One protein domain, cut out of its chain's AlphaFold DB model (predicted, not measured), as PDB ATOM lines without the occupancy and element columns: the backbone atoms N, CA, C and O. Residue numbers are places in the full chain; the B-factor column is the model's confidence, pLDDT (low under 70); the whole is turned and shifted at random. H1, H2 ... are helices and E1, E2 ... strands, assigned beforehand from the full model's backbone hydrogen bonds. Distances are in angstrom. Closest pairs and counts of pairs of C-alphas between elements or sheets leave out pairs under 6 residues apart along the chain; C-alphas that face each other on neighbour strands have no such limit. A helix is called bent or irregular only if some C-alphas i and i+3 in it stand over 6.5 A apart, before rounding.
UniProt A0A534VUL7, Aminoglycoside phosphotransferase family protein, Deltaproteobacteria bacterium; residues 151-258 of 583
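Overview. This is residues 151 to 258 of the 583 residues of the protein "Aminoglycoside phosphotransferase family protein" of Deltaproteobacteria bacterium (UniProt A0A534VUL7). One strongly twisted sheet of five strands stands as a wall between two helices: long H2 runs along its E4 edge over one face, and shorter H1 crosses the opposite face. The long strands E1, E2 and E3 make one side of the sheet, short E5 and E4 the other. The printed part has 108 residues, with named elements in the order H1 E1 E2 E3 H2 E4 E5, class mixed; the sheet, E1 E2 E3 E5 E4, is antiparallel. It is compact, radius of gyration of the C-alphas 13.1 A, spanning 38 by 31 by 21 A.

Along the chain. Find C-alpha 156 at (-21.939, -0.232, 34.182); from there H1 runs 15.6 A to residue 166. E1, residues 177 to 184, 20.9 A, bends by 55 degrees at residue 180. Next come E2, residues 187 to 196, 28.1 A, and E3, residues 202 to 209, 22.8 A. H2, residues 212 to 228, 25.3 A, is irregular: C-alphas 213 and 216 are 7.4 A apart. E4, residues 241 to 244, and E5, residues 249 to 253, follow; E5 ends at C-alpha 253, (-23.872, -6.294, 48.830).

Arrangement. E1 E2 E3 form a meander, each strand the antiparallel neighbour of the one before; look for N 182 and O 190, 2.8 A, and N 193 and O 205, 2.8 A. Within hydrogen-bond range are N 206 and O 252, 2.8 A, across the antiparallel neighbours E3 and E5, and N 251 and O 242, 2.8 A, across the hairpin E4 and E5. E3, H2, E4 make a split strand-helix-strand unit, E5 between its strands, with a right-handed crossover. H2 is over E4 at a height of 8.1 A, along it at 14 degrees on the local plane; their closest C-alphas are Glu 219 and Ala 241, 5.5 A. H1 is on the opposite face, height 8.9 A, across E3 at 76 degrees on the local plane. Within hydrogen-bond range are 5 of 7 O i to N i+4 pairs in H1 and 11 of 13 in H2.

Size, cuts and confidence. The farthest C-alphas, Pro 185 and Gly 199, are 38.8 A apart. The printed part has no cut; the long link is H2 to E4, residues 229 to 240. Residues 151 to 154 and 185 have pLDDT under 70.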
ATOM      1  N   GLY A 151     -27.022  -7.318  27.426       52.59
ATOM      2  CA  GLY A 151     -26.154  -6.185  27.762       52.59
ATOM      3  C   GLY A 151     -26.497  -5.467  29.075       52.59
ATOM      4  O   GLY A 151     -25.612  -4.871  29.678       52.59
ATOM      5  N   ALA A 152     -27.739  -5.543  29.573       52.47
ATOM      6  CA  ALA A 152     -28.186  -4.726  30.715       52.47
ATOM      7  C   ALA A 152     -27.470  -5.068  32.036       52.47
ATOM      8  O   ALA A 152     -27.352  -4.222  32.915       52.47
ATOM      9  N   VAL A 153     -26.946  -6.294  32.155       57.03
ATOM     10  CA  VAL A 153     -26.160  -6.759  33.313       57.03
ATOM     11  C   VAL A 153     -24.660  -6.445  33.175       57.03
ATOM     12  O   VAL A 153     -23.880  -6.827  34.037       57.03
ATOM     13  N   VAL A 154     -24.237  -5.781  32.094       62.72
ATOM     14  CA  VAL A 154     -22.843  -5.348  31.849       62.72
ATOM     15  C   VAL A 154     -22.754  -3.832  31.610       62.72
ATOM     16  O   VAL A 154     -21.669  -3.259  31.687       62.72
ATOM     17  N   ASP A 155     -23.889  -3.162  31.383       80.06
ATOM     18  CA  ASP A 155     -24.018  -1.704  31.322       80.06
ATOM     19  C   ASP A 155     -23.729  -1.072  32.699       80.06
ATOM     20  O   ASP A 155     -24.618  -0.796  33.510       80.06
ATOM     21  N   LEU A 156     -22.438  -0.864  32.965       84.50
ATOM     22  CA  LEU A 156     -21.939  -0.232  34.182       84.50
ATOM     23  C   LEU A 156     -22.514   1.176  34.380       84.50
ATOM     24  O   LEU A 156     -22.694   1.576  35.526       84.50
ATOM     25  N   ALA A 157     -22.849   1.915  33.318       86.31
ATOM     26  CA  ALA A 157     -23.420   3.254  33.443       86.31
ATOM     27  C   ALA A 157     -24.832   3.200  34.052       86.31
ATOM     28  O   ALA A 157     -25.100   3.898  35.036       86.31
ATOM     29  N   ARG A 158     -25.710   2.313  33.559       87.69
ATOM     30  CA  ARG A 158     -27.029   2.059  34.173       87.69
ATOM     31  C   ARG A 158     -26.900   1.528  35.594       87.69
ATOM     32  O   ARG A 158     -27.565   2.034  36.492       87.69
ATOM     33  N   VAL A 159     -26.034   0.536  35.801       89.56
ATOM     34  CA  VAL A 159     -25.842  -0.112  37.107       89.56
ATOM     35  C   VAL A 159     -25.369   0.897  38.157       89.56
ATOM     36  O   VAL A 159     -25.972   0.982  39.222       89.56
ATOM     37  N   ARG A 160     -24.369   1.733  37.852       91.88
ATOM     38  CA  ARG A 160     -23.913   2.814  38.746       91.88
ATOM     39  C   ARG A 160     -25.017   3.841  39.001       91.88
ATOM     40  O   ARG A 160     -25.248   4.203  40.150       91.88
ATOM     41  N   THR A 161     -25.727   4.271  37.956       91.19
ATOM     42  CA  THR A 161     -26.812   5.266  38.062       91.19
ATOM     43  C   THR A 161     -27.958   4.785  38.955       91.19
ATOM     44  O   THR A 161     -28.481   5.567  39.745       91.19
ATOM     45  N   PHE A 162     -28.312   3.498  38.879       92.31
ATOM     46  CA  PHE A 162     -29.268   2.881  39.796       92.31
ATOM     47  C   PHE A 162     -28.721   2.832  41.234       92.31
ATOM     48  O   PHE A 162     -29.373   3.309  42.159       92.31
ATOM     49  N   LEU A 163     -27.511   2.289  41.421       92.56
ATOM     50  CA  LEU A 163     -26.926   2.031  42.742       92.56
ATOM     51  C   LEU A 163     -26.638   3.297  43.555       92.56
ATOM     52  O   LEU A 163     -26.789   3.253  44.772       92.56
ATOM     53  N   ARG A 164     -26.297   4.426  42.912       92.75
ATOM     54  CA  ARG A 164     -26.069   5.723  43.588       92.75
ATOM     55  C   ARG A 164     -27.230   6.139  44.502       92.75
ATOM     56  O   ARG A 164     -26.992   6.786  45.510       92.75
ATOM     57  N   ARG A 165     -28.469   5.742  44.179       93.19
ATOM     58  CA  ARG A 165     -29.684   6.040  44.968       93.19
ATOM     59  C   ARG A 165     -29.806   5.234  46.269       93.19
ATOM     60  O   ARG A 165     -30.720   5.485  47.043       93.19
ATOM     61  N   TRP A 166     -28.932   4.251  46.475       93.56
ATOM     62  CA  TRP A 166     -28.968   3.309  47.597       93.56
ATOM     63  C   TRP A 166     -27.710   3.365  48.469       93.56
ATOM     64  O   TRP A 166     -27.590   2.575  49.405       93.56
ATOM     65  N   CYS A 167     -26.769   4.264  48.169       91.38
ATOM     66  CA  CYS A 167     -25.584   4.479  48.990       91.38
ATOM     67  C   CYS A 167     -25.905   5.393  50.179       91.38
ATOM     68  O   CYS A 167     -26.557   6.419  50.019       91.38
ATOM     69  N   ASP A 168     -25.435   5.005  51.364       86.94
ATOM     70  CA  ASP A 168     -25.564   5.756  52.623       86.94
ATOM     71  C   ASP A 168     -24.349   6.659  52.914       86.94
ATOM     72  O   ASP A 168     -24.388   7.521  53.789       86.94
ATOM     73  N   THR A 169     -23.261   6.442  52.179       84.31
ATOM     74  CA  THR A 169     -21.936   7.042  52.348       84.31
ATOM     75  C   THR A 169     -21.254   7.155  50.981       84.31
ATOM     76  O   THR A 169     -21.754   6.637  49.976       84.31
ATOM     77  N   GLU A 170     -20.105   7.835  50.901       83.25
ATOM     78  CA  GLU A 170     -19.379   7.983  49.637       83.25
ATOM     79  C   GLU A 170     -18.787   6.642  49.159       83.25
ATOM     80  O   GLU A 170     -17.721   6.195  49.587       83.25
ATOM     81  N   VAL A 171     -19.485   6.001  48.221       85.75
ATOM     82  CA  VAL A 171     -18.999   4.823  47.499       85.75
ATOM     83  C   VAL A 171     -18.539   5.239  46.110       85.75
ATOM     84  O   VAL A 171     -19.333   5.703  45.290       85.75
ATOM     85  N   ALA A 172     -17.267   4.985  45.800       89.00
ATOM     86  CA  ALA A 172     -16.663   5.254  44.494       89.00
ATOM     87  C   ALA A 172     -17.127   4.250  43.411       89.00
ATOM     88  O   ALA A 172     -16.329   3.524  42.811       89.00
ATOM     89  N   LEU A 173     -18.439   4.223  43.143       90.56
ATOM     90  CA  LEU A 173     -19.109   3.368  42.158       90.56
ATOM     91  C   LEU A 173     -18.532   3.525  40.746       90.56
ATOM     92  O   LEU A 173     -18.552   2.578  39.964       90.56
ATOM     93  N   ASP A 174     -17.941   4.673  40.416       90.31
ATOM     94  CA  ASP A 174     -17.293   4.877  39.119       90.31
ATOM     95  C   ASP A 174     -15.974   4.110  38.937       90.31
ATOM     96  O   ASP A 174     -15.498   3.933  37.812       90.31
ATOM     97  N   ARG A 175     -15.449   3.541  40.027       91.56
ATOM     98  CA  ARG A 175     -14.337   2.581  40.054       91.56
ATOM     99  C   ARG A 175     -14.809   1.133  40.269       91.56
ATOM    100  O   ARG A 175     -13.991   0.249  40.518       91.56
ATOM    101  N   LEU A 176     -16.117   0.879  40.177       91.38
ATOM    102  CA  LEU A 176     -16.704  -0.459  40.175       91.38
ATOM    103  C   LEU A 176     -16.525  -1.097  38.788       91.38
ATOM    104  O   LEU A 176     -16.984  -0.542  37.786       91.38
ATOM    105  N   GLU A 177     -15.899  -2.273  38.733       91.75
ATOM    106  CA  GLU A 177     -15.642  -3.010  37.484       91.75
ATOM    107  C   GLU A 177     -16.167  -4.452  37.569       91.75
ATOM    108  O   GLU A 177     -16.301  -5.030  38.654       91.75
ATOM    109  N   VAL A 178     -16.400  -5.097  36.426       92.44
ATOM    110  CA  VAL A 178     -16.772  -6.520  36.381       92.44
ATOM    111  C   VAL A 178     -15.565  -7.396  36.731       92.44
ATOM    112  O   VAL A 178     -14.546  -7.342  36.052       92.44
ATOM    113  N   SER A 179     -15.658  -8.212  37.782       92.75
ATOM    114  CA  SER A 179     -14.607  -9.160  38.201       92.75
ATOM    115  C   SER A 179     -14.857 -10.589  37.698       92.75
ATOM    116  O   SER A 179     -13.938 -11.258  37.213       92.75
ATOM    117  N   HIS A 180     -16.113 -11.054  37.749       94.38
ATOM    118  CA  HIS A 180     -16.489 -12.397  37.287       94.38
ATOM    119  C   HIS A 180     -17.879 -12.448  36.647       94.38
ATOM    120  O   HIS A 180     -18.830 -11.858  37.160       94.38
ATOM    121  N   LEU A 181     -18.011 -13.222  35.569       92.38
ATOM    122  CA  LEU A 181     -19.261 -13.500  34.860       92.38
ATOM    123  C   LEU A 181     -19.723 -14.948  35.084       92.38
ATOM    124  O   LEU A 181     -18.937 -15.901  35.120       92.38
ATOM    125  N   THR A 182     -21.036 -15.141  35.189       90.88
ATOM    126  CA  THR A 182     -21.681 -16.459  35.131       90.88
ATOM    127  C   THR A 182     -22.830 -16.417  34.141       90.88
ATOM    128  O   THR A 182     -23.864 -15.803  34.398       90.88
ATOM    129  N   VAL A 183     -22.620 -17.078  33.010       87.38
ATOM    130  CA  VAL A 183     -23.618 -17.324  31.969       87.38
ATOM    131  C   VAL A 183     -24.340 -18.643  32.277       87.38
ATOM    132  O   VAL A 183     -23.851 -19.441  33.072       87.38
ATOM    133  N   GLY A 184     -25.520 -18.823  31.697       82.44
ATOM    134  CA  GLY A 184     -26.278 -20.071  31.618       82.44
ATOM    135  C   GLY A 184     -26.983 -20.152  30.253       82.44
ATOM    136  O   GLY A 184     -26.745 -19.282  29.409       82.44
ATOM    137  N   PRO A 185     -27.870 -21.135  30.018       68.81
ATOM    138  CA  PRO A 185     -28.523 -21.343  28.718       68.81
ATOM    139  C   PRO A 185     -29.214 -20.092  28.143       68.81
ATOM    140  O   PRO A 185     -29.069 -19.775  26.962       68.81
ATOM    141  N   ASP A 186     -29.893 -19.318  28.993       71.94
ATOM    142  CA  ASP A 186     -30.633 -18.111  28.596       71.94
ATOM    143  C   ASP A 186     -29.750 -16.856  28.438       71.94
ATOM    144  O   ASP A 186     -30.238 -15.774  28.107       71.94
ATOM    145  N   GLY A 187     -28.437 -16.985  28.649       76.44
ATOM    146  CA  GLY A 187     -27.475 -15.884  28.663       76.44
ATOM    147  C   GLY A 187     -26.985 -15.549  30.074       76.44
ATOM    148  O   GLY A 187     -26.907 -16.414  30.946       76.44
ATOM    149  N   LEU A 188     -26.588 -14.295  30.289       82.19
ATOM    150  CA  LEU A 188     -25.905 -13.842  31.505       82.19
ATOM    151  C   LEU A 188     -26.815 -13.891  32.750       82.19
ATOM    152  O   LEU A 188     -27.818 -13.185  32.825       82.19
ATOM    153  N   GLN A 189     -26.436 -14.713  33.737       88.31
ATOM    154  CA  GLN A 189     -27.222 -14.991  34.950       88.31
ATOM    155  C   GLN A 189     -26.744 -14.205  36.174       88.31
ATOM    156  O   GLN A 189     -27.553 -13.785  37.003       88.31
ATOM    157  N   ARG A 190     -25.427 -14.036  36.332       92.19
ATOM    158  CA  ARG A 190     -24.834 -13.336  37.480       92.19
ATOM    159  C   ARG A 190     -23.539 -12.631  37.105       92.19
ATOM    160  O   ARG A 190     -22.711 -13.191  36.387       92.19
ATOM    161  N   VAL A 191     -23.343 -11.457  37.689       93.75
ATOM    162  CA  VAL A 191     -22.110 -10.675  37.631       93.75
ATOM    163  C   VAL A 191     -21.617 -10.401  39.047       93.75
ATOM    164  O   VAL A 191     -22.389  -9.979  39.906       93.75
ATOM    165  N   LEU A 192     -20.331 -10.659  39.290       95.44
ATOM    166  CA  LEU A 192     -19.608 -10.124  40.439       95.44
ATOM    167  C   LEU A 192     -18.915  -8.839  40.005       95.44
ATOM    168  O   LEU A 192     -18.025  -8.869  39.151       95.44
ATOM    169  N   TYR A 193     -19.288  -7.744  40.643       94.38
ATOM    170  CA  TYR A 193     -18.551  -6.499  40.616       94.38
ATOM    171  C   TYR A 193     -17.653  -6.392  41.846       94.38
ATOM    172  O   TYR A 193     -18.033  -6.822  42.937       94.38
ATOM    173  N   GLU A 194     -16.489  -5.774  41.678       94.25
ATOM    174  CA  GLU A 194     -15.610  -5.399  42.791       94.25
ATOM    175  C   GLU A 194     -15.063  -3.983  42.566       94.25
ATOM    176  O   GLU A 194     -14.892  -3.555  41.420       94.25
ATOM    177  N   GLY A 195     -14.769  -3.258  43.638       92.31
ATOM    178  CA  GLY A 195     -14.227  -1.901  43.573       92.31
ATOM    179  C   GLY A 195     -13.664  -1.444  44.921       92.31
ATOM    180  O   GLY A 195     -13.726  -2.198  45.896       92.31
ATOM    181  N   PRO A 196     -13.108  -0.225  45.007       91.50
ATOM    182  CA  PRO A 196     -12.824   0.399  46.296       91.50
ATOM    183  C   PRO A 196     -14.130   0.594  47.081       91.50
ATOM    184  O   PRO A 196     -15.132   1.039  46.525       91.50
ATOM    185  N   GLY A 197     -14.115   0.242  48.364       86.62
ATOM    186  CA  GLY A 197     -15.211   0.461  49.305       86.62
ATOM    187  C   GLY A 197     -14.776   1.274  50.531       86.62
ATOM    188  O   GLY A 197     -13.596   1.629  50.649       86.62
ATOM    189  N   PRO A 198     -15.711   1.550  51.459       80.00
ATOM    190  CA  PRO A 198     -15.430   2.285  52.690       80.00
ATOM    191  C   PRO A 198     -14.275   1.686  53.507       80.00
ATOM    192  O   PRO A 198     -14.014   0.480  53.471       80.00
ATOM    193  N   GLY A 199     -13.546   2.538  54.236       78.94
ATOM    194  CA  GLY A 199     -12.416   2.120  55.079       78.94
ATOM    195  C   GLY A 199     -11.247   1.466  54.325       78.94
ATOM    196  O   GLY A 199     -10.471   0.726  54.923       78.94
ATOM    197  N   GLY A 200     -11.138   1.676  53.007       80.44
ATOM    198  CA  GLY A 200     -10.108   1.050  52.168       80.44
ATOM    199  C   GLY A 200     -10.327  -0.446  51.907       80.44
ATOM    200  O   GLY A 200      -9.411  -1.123  51.432       80.44
ATOM    201  N   GLN A 201     -11.514  -0.977  52.213       84.00
ATOM    202  CA  GLN A 201     -11.880  -2.356  51.900       84.00
ATOM    203  C   GLN A 201     -12.200  -2.532  50.404       84.00
ATOM    204  O   GLN A 201     -12.349  -1.567  49.653       84.00
ATOM    205  N   VAL A 202     -12.328  -3.784  49.957       90.75
ATOM    206  CA  VAL A 202     -12.843  -4.101  48.616       90.75
ATOM    207  C   VAL A 202     -14.354  -4.284  48.709       90.75
ATOM    208  O   VAL A 202     -14.816  -5.307  49.223       90.75
ATOM    209  N   LEU A 203     -15.114  -3.319  48.184       92.44
ATOM    210  CA  LEU A 203     -16.545  -3.482  47.950       92.44
ATOM    211  C   LEU A 203     -16.755  -4.627  46.957       92.44
ATOM    212  O   LEU A 203     -16.087  -4.691  45.922       92.44
ATOM    213  N   ARG A 204     -17.712  -5.508  47.253       94.69
ATOM    214  CA  ARG A 204     -18.132  -6.594  46.364       94.69
ATOM    215  C   ARG A 204     -19.645  -6.593  46.241       94.69
ATOM    216  O   ARG A 204     -20.348  -6.631  47.248       94.69
ATOM    217  N   LEU A 205     -20.133  -6.578  45.007       94.44
ATOM    218  CA  LEU A 205     -21.554  -6.502  44.698       94.44
ATOM    219  C   LEU A 205     -21.913  -7.591  43.690       94.44
ATOM    220  O   LEU A 205     -21.303  -7.698  42.626       94.44
ATOM    221  N   VAL A 206     -22.911  -8.402  44.015       95.56
ATOM    222  CA  VAL A 206     -23.394  -9.478  43.151       95.56
ATOM    223  C   VAL A 206     -24.718  -9.063  42.534       95.56
ATOM    224  O   VAL A 206     -25.736  -9.061  43.218       95.56
ATOM    225  N   ALA A 207     -24.725  -8.767  41.236       94.75
ATOM    226  CA  ALA A 207     -25.967  -8.667  40.478       94.75
ATOM    227  C   ALA A 207     -26.368 -10.056  39.985       94.75
ATOM    228  O   ALA A 207     -25.582 -10.732  39.316       94.75
ATOM    229  N   GLN A 208     -27.589 -10.484  40.287       93.62
ATOM    230  CA  GLN A 208     -28.171 -11.710  39.753       93.62
ATOM    231  C   GLN A 208     -29.480 -11.401  39.021       93.62
ATOM    232  O   GLN A 208     -30.354 -10.730  39.562       93.62
ATOM    233  N   ARG A 209     -29.627 -11.952  37.812       91.38
ATOM    234  CA  ARG A 209     -30.890 -11.974  37.071       91.38
ATOM    235  C   ARG A 209     -31.931 -12.790  37.839       91.38
ATOM    236  O   ARG A 209     -31.651 -13.905  38.287       91.38
ATOM    237  N   VAL A 210     -33.120 -12.221  37.998       91.06
ATOM    238  CA  VAL A 210     -34.278 -12.836  38.665       91.06
ATOM    239  C   VAL A 210     -35.541 -12.567  37.850       91.06
ATOM    240  O   VAL A 210     -35.583 -11.615  37.075       91.06
ATOM    241  N   ALA A 211     -36.571 -13.400  38.001       89.75
ATOM    242  CA  ALA A 211     -37.859 -13.132  37.368       89.75
ATOM    243  C   ALA A 211     -38.534 -11.909  38.030       89.75
ATOM    244  O   ALA A 211     -38.460 -11.782  39.257       89.75
ATOM    245  N   PRO A 212     -39.246 -11.046  37.278       89.00
ATOM    246  CA  PRO A 212     -39.914  -9.875  37.851       89.00
ATOM    247  C   PRO A 212     -40.881 -10.181  39.004       89.00
ATOM    248  O   PRO A 212     -40.946  -9.410  39.958       89.00
ATOM    249  N   ALA A 213     -41.563 -11.331  38.960       92.06
ATOM    250  CA  ALA A 213     -42.459 -11.801  40.022       92.06
ATOM    251  C   ALA A 213     -41.735 -12.228  41.320       92.06
ATOM    252  O   ALA A 213     -42.342 -12.251  42.388       92.06
ATOM    253  N   ASP A 214     -40.439 -12.555  41.249       94.25
ATOM    254  CA  ASP A 214     -39.639 -12.962  42.409       94.25
ATOM    255  C   ASP A 214     -38.858 -11.801  43.037       94.25
ATOM    256  O   ASP A 214     -38.596 -11.826  44.239       94.25
ATOM    257  N   GLY A 215     -38.461 -10.795  42.251       94.38
ATOM    258  CA  GLY A 215     -37.438  -9.814  42.639       94.38
ATOM    259  C   GLY A 215     -37.687  -9.108  43.976       94.38
ATOM    260  O   GLY A 215     -36.847  -9.191  44.873       94.38
ATOM    261  N   ARG A 216     -38.865  -8.489  44.145       95.56
ATOM    262  CA  ARG A 216     -39.272  -7.819  45.400       95.56
ATOM    263  C   ARG A 216     -39.378  -8.785  46.585       95.56
ATOM    264  O   ARG A 216     -39.027  -8.424  47.705       95.56
ATOM    265  N   ARG A 217     -39.821 -10.026  46.349       96.62
ATOM    266  CA  ARG A 217     -39.938 -11.047  47.402       96.62
ATOM    267  C   ARG A 217     -38.555 -11.491  47.887       96.62
ATOM    268  O   ARG A 217     -38.308 -11.500  49.086       96.62
ATOM    269  N   LEU A 218     -37.636 -11.773  46.961       95.31
ATOM    270  CA  LEU A 218     -36.256 -12.171  47.261       95.31
ATOM    271  C   LEU A 218     -35.450 -11.051  47.944       95.31
ATOM    272  O   LEU A 218     -34.629 -11.337  48.813       95.31
ATOM    273  N   GLU A 219     -35.688  -9.791  47.573       96.31
ATOM    274  CA  GLU A 219     -35.154  -8.600  48.249       96.31
ATOM    275  C   GLU A 219     -35.628  -8.523  49.711       96.31
ATOM    276  O   GLU A 219     -34.805  -8.442  50.626       96.31
ATOM    277  N   ALA A 220     -36.940  -8.625  49.947       95.69
ATOM    278  CA  ALA A 220     -37.514  -8.605  51.291       95.69
ATOM    279  C   ALA A 220     -37.059  -9.802  52.150       95.69
ATOM    280  O   ALA A 220     -36.742  -9.625  53.329       95.69
ATOM    281  N   GLU A 221     -36.977 -11.004  51.563       94.44
ATOM    282  CA  GLU A 221     -36.421 -12.205  52.200       94.44
ATOM    283  C   GLU A 221     -34.980 -11.963  52.678       94.44
ATOM    284  O   GLU A 221     -34.686 -12.118  53.863       94.44
ATOM    285  N   LEU A 222     -34.098 -11.517  51.776       93.00
ATOM    286  CA  LEU A 222     -32.689 -11.259  52.076       93.00
ATOM    287  C   LEU A 222     -32.496 -10.174  53.136       93.00
ATOM    288  O   LEU A 222     -31.752 -10.387  54.090       93.00
ATOM    289  N   ASN A 223     -33.174  -9.031  53.008       93.88
ATOM    290  CA  ASN A 223     -33.028  -7.920  53.952       93.88
ATOM    291  C   ASN A 223     -33.542  -8.288  55.356       93.88
ATOM    292  O   ASN A 223     -32.963  -7.880  56.364       93.88
ATOM    293  N   ARG A 224     -34.601  -9.102  55.450       92.00
ATOM    294  CA  ARG A 224     -35.093  -9.667  56.717       92.00
ATOM    295  C   ARG A 224     -34.088 -10.640  57.334       92.00
ATOM    296  O   ARG A 224     -33.779 -10.516  58.518       92.00
ATOM    297  N   ASP A 225     -33.590 -11.599  56.561       88.56
ATOM    298  CA  ASP A 225     -32.760 -12.678  57.104       88.56
ATOM    299  C   ASP A 225     -31.321 -12.215  57.395       88.56
ATOM    300  O   ASP A 225     -30.722 -12.654  58.376       88.56
ATOM    301  N   TYR A 226     -30.816 -11.218  56.659       87.75
ATOM    302  CA  TYR A 226     -29.586 -10.508  57.012       87.75
ATOM    303  C   TYR A 226     -29.725  -9.777  58.357       87.75
ATOM    304  O   TYR A 226     -28.891  -9.976  59.239       87.75
ATOM    305  N   ARG A 227     -30.812  -9.016  58.585       86.25
ATOM    306  CA  ARG A 227     -31.075  -8.369  59.891       86.25
ATOM    307  C   ARG A 227     -31.160  -9.387  61.036       86.25
ATOM    308  O   ARG A 227     -30.585  -9.158  62.097       86.25
ATOM    309  N   ARG A 228     -31.799 -10.542  60.812       83.94
ATOM    310  CA  ARG A 228     -31.854 -11.650  61.792       83.94
ATOM    311  C   ARG A 228     -30.478 -12.219  62.146       83.94
ATOM    312  O   ARG A 228     -30.291 -12.649  63.279       83.94
ATOM    313  N   SER A 229     -29.515 -12.198  61.221       77.56
ATOM    314  CA  SER A 229     -28.150 -12.689  61.473       77.56
ATOM    315  C   SER A 229     -27.322 -11.816  62.430       77.56
ATOM    316  O   SER A 229     -26.241 -12.238  62.833       77.56
ATOM    317  N   ARG A 230     -27.819 -10.618  62.796       72.88
ATOM    318  CA  ARG A 230     -27.117  -9.585  63.589       72.88
ATOM    319  C   ARG A 230     -25.763  -9.141  63.005       72.88
ATOM    320  O   ARG A 230     -24.940  -8.590  63.727       72.88
ATOM    321  N   ALA A 231     -25.537  -9.368  61.712       74.25
ATOM    322  CA  ALA A 231     -24.322  -8.945  61.029       74.25
ATOM    323  C   ALA A 231     -24.231  -7.407  60.880       74.25
ATOM    324  O   ALA A 231     -25.266  -6.732  60.898       74.25
ATOM    325  N   PRO A 232     -23.019  -6.849  60.678       71.81
ATOM    326  CA  PRO A 232     -22.809  -5.419  60.450       71.81
ATOM    327  C   PRO A 232     -23.590  -4.880  59.247       71.81
ATOM    328  O   PRO A 232     -23.924  -5.629  58.327       71.81
ATOM    329  N   ALA A 233     -23.836  -3.566  59.221       74.44
ATOM    330  CA  ALA A 233     -24.465  -2.886  58.088       74.44
ATOM    331  C   ALA A 233     -23.750  -3.187  56.754       74.44
ATOM    332  O   ALA A 233     -22.544  -3.442  56.719       74.44
ATOM    333  N   ALA A 234     -24.503  -3.169  55.652       78.06
ATOM    334  CA  ALA A 234     -23.964  -3.417  54.320       78.06
ATOM    335  C   ALA A 234     -22.980  -2.288  53.940       78.06
ATOM    336  O   ALA A 234     -23.404  -1.135  53.903       78.06
ATOM    337  N   PRO A 235     -21.686  -2.560  53.671       78.81
ATOM    338  CA  PRO A 235     -20.694  -1.490  53.546       78.81
ATOM    339  C   PRO A 235     -20.976  -0.540  52.373       78.81
ATOM    340  O   PRO A 235     -20.714  -0.876  51.215       78.81
ATOM    341  N   GLY A 236     -21.472   0.658  52.687       85.69
ATOM    342  CA  GLY A 236     -21.776   1.701  51.713       85.69
ATOM    343  C   GLY A 236     -23.183   1.658  51.112       85.69
ATOM    344  O   GLY A 236     -23.387   2.235  50.042       85.69
ATOM    345  N   PHE A 237     -24.134   0.940  51.723       91.81
ATOM    346  CA  PHE A 237     -25.491   0.778  51.197       91.81
ATOM    347  C   PHE A 237     -26.556   0.698  52.295       91.81
ATOM    348  O   PHE A 237     -26.460  -0.124  53.206       91.81
ATOM    349  N   VAL A 238     -27.662   1.427  52.106       90.88
ATOM    350  CA  VAL A 238     -28.800   1.481  53.051       90.88
ATOM    351  C   VAL A 238     -29.436   0.113  53.348       90.88
ATOM    352  O   VAL A 238     -30.090  -0.057  54.376       90.88
ATOM    353  N   GLN A 239     -29.271  -0.876  52.459       92.44
ATOM    354  CA  GLN A 239     -29.714  -2.254  52.679       92.44
ATOM    355  C   GLN A 239     -28.855  -3.289  51.916       92.44
ATOM    356  O   GLN A 239     -28.349  -2.994  50.830       92.44
ATOM    357  N   PRO A 240     -28.699  -4.521  52.446       93.25
ATOM    358  CA  PRO A 240     -27.808  -5.546  51.888       93.25
ATOM    359  C   PRO A 240     -28.275  -6.181  50.570       93.25
ATOM    360  O   PRO A 240     -27.451  -6.736  49.840       93.25
ATOM    361  N   ALA A 241     -29.567  -6.136  50.246       95.69
ATOM    362  CA  ALA A 241     -30.110  -6.616  48.979       95.69
ATOM    363  C   ALA A 241     -31.056  -5.582  48.363       95.69
ATOM    364  O   ALA A 241     -31.879  -4.997  49.062       95.69
ATOM    365  N   ILE A 242     -30.936  -5.351  47.056       96.00
ATOM    366  CA  ILE A 242     -31.659  -4.293  46.340       96.00
ATOM    367  C   ILE A 242     -32.156  -4.849  45.004       96.00
ATOM    368  O   ILE A 242     -31.357  -5.367  44.222       96.00
ATOM    369  N   TYR A 243     -33.450  -4.738  44.710       95.94
ATOM    370  CA  TYR A 243     -34.028  -5.157  43.434       95.94
ATOM    371  C   TYR A 243     -34.315  -3.964  42.509       95.94
ATOM    372  O   TYR A 243     -34.986  -3.005  42.899       95.94
ATOM    373  N   ALA A 244     -33.834  -4.075  41.268       93.94
ATOM    374  CA  ALA A 244     -34.033  -3.151  40.153       93.94
ATOM    375  C   ALA A 244     -34.987  -3.771  39.109       93.94
ATOM    376  O   ALA A 244     -34.527  -4.541  38.253       93.94
ATOM    377  N   PRO A 245     -36.304  -3.480  39.158       91.06
ATOM    378  CA  PRO A 245     -37.273  -3.979  38.181       91.06
ATOM    379  C   PRO A 245     -36.911  -3.644  36.731       91.06
ATOM    380  O   PRO A 245     -37.090  -4.476  35.847       91.06
ATOM    381  N   GLU A 246     -36.356  -2.458  36.492       87.81
ATOM    382  CA  GLU A 246     -35.984  -1.938  35.175       87.81
ATOM    383  C   GLU A 246     -34.739  -2.610  34.564       87.81
ATOM    384  O   GLU A 246     -34.484  -2.463  33.367       87.81
ATOM    385  N   LEU A 247     -33.978  -3.367  35.366       86.69
ATOM    386  CA  LEU A 247     -32.839  -4.181  34.918       86.69
ATOM    387  C   LEU A 247     -33.113  -5.696  35.012       86.69
ATOM    388  O   LEU A 247     -32.340  -6.488  34.469       86.69
ATOM    389  N   GLU A 248     -34.188  -6.100  35.699       90.12
ATOM    390  CA  GLU A 248     -34.473  -7.479  36.137       90.12
ATOM    391  C   GLU A 248     -33.362  -8.063  37.044       90.12
ATOM    392  O   GLU A 248     -33.036  -9.255  36.988       90.12
ATOM    393  N   LEU A 249     -32.747  -7.209  37.880       92.50
ATOM    394  CA  LEU A 249     -31.575  -7.544  38.702       92.50
ATOM    395  C   LEU A 249     -31.820  -7.411  40.200       92.50
ATOM    396  O   LEU A 249     -32.191  -6.352  40.695       92.50
ATOM    397  N   LEU A 250     -31.494  -8.478  40.927       95.12
ATOM    398  CA  LEU A 250     -31.308  -8.475  42.373       95.12
ATOM    399  C   LEU A 250     -29.819  -8.299  42.684       95.12
ATOM    400  O   LEU A 250     -29.011  -9.209  42.466       95.12
ATOM    401  N   PHE A 251     -29.461  -7.127  43.193       95.62
ATOM    402  CA  PHE A 251     -28.150  -6.834  43.749       95.62
ATOM    403  C   PHE A 251     -28.049  -7.360  45.187       95.62
ATOM    404  O   PHE A 251     -29.002  -7.277  45.957       95.62
ATOM    405  N   GLN A 252     -26.885  -7.897  45.545       95.62
ATOM    406  CA  GLN A 252     -26.511  -8.325  46.894       95.62
ATOM    407  C   GLN A 252     -25.145  -7.721  47.236       95.62
ATOM    408  O   GLN A 252     -24.162  -7.971  46.530       95.62
ATOM    409  N   VAL A 253     -25.090  -6.915  48.293       94.81
ATOM    410  CA  VAL A 253     -23.872  -6.294  48.830       94.81
ATOM    411  C   VAL A 253     -23.195  -7.305  49.749       94.81
ATOM    412  O   VAL A 253     -23.809  -7.789  50.697       94.81
ATOM    413  N   PHE A 254     -21.936  -7.656  49.487       93.88
ATOM    414  CA  PHE A 254     -21.186  -8.556  50.369       93.88
ATOM    415  C   PHE A 254     -21.104  -7.958  51.790       93.88
ATOM    416  O   PHE A 254     -20.764  -6.780  51.903       93.88
ATOM    417  N   PRO A 255     -21.367  -8.729  52.865       93.94
ATOM    418  CA  PRO A 255     -21.380 -10.197  52.933       93.94
ATOM    419  C   PRO A 255     -22.749 -10.886  52.744       93.94
ATOM    420  O   PRO A 255     -22.895 -12.051  53.111       93.94
ATOM    421  N   ALA A 256     -23.757 -10.228  52.165       93.69
ATOM    422  CA  ALA A 256     -25.031 -10.873  51.844       93.69
ATOM    423  C   ALA A 256     -24.928 -11.809  50.621       93.69
ATOM    424  O   ALA A 256     -24.444 -11.420  49.556       93.69
ATOM    425  N   ASP A 257     -25.424 -13.043  50.758       93.75
ATOM    426  CA  ASP A 257     -25.518 -14.039  49.679       93.75
ATOM    427  C   ASP A 257     -26.655 -15.034  49.972       93.75
ATOM    428  O   ASP A 257     -26.611 -15.785  50.951       93.75
ATOM    429  N   ARG A 258     -27.667 -15.098  49.093       89.12
ATOM    430  CA  ARG A 258     -28.864 -15.948  49.274       89.12
ATOM    431  C   ARG A 258     -28.587 -17.457  49.335       89.12
ATOM    432  O   ARG A 258     -29.485 -18.228  49.666       89.12
TER     433      ARG A 258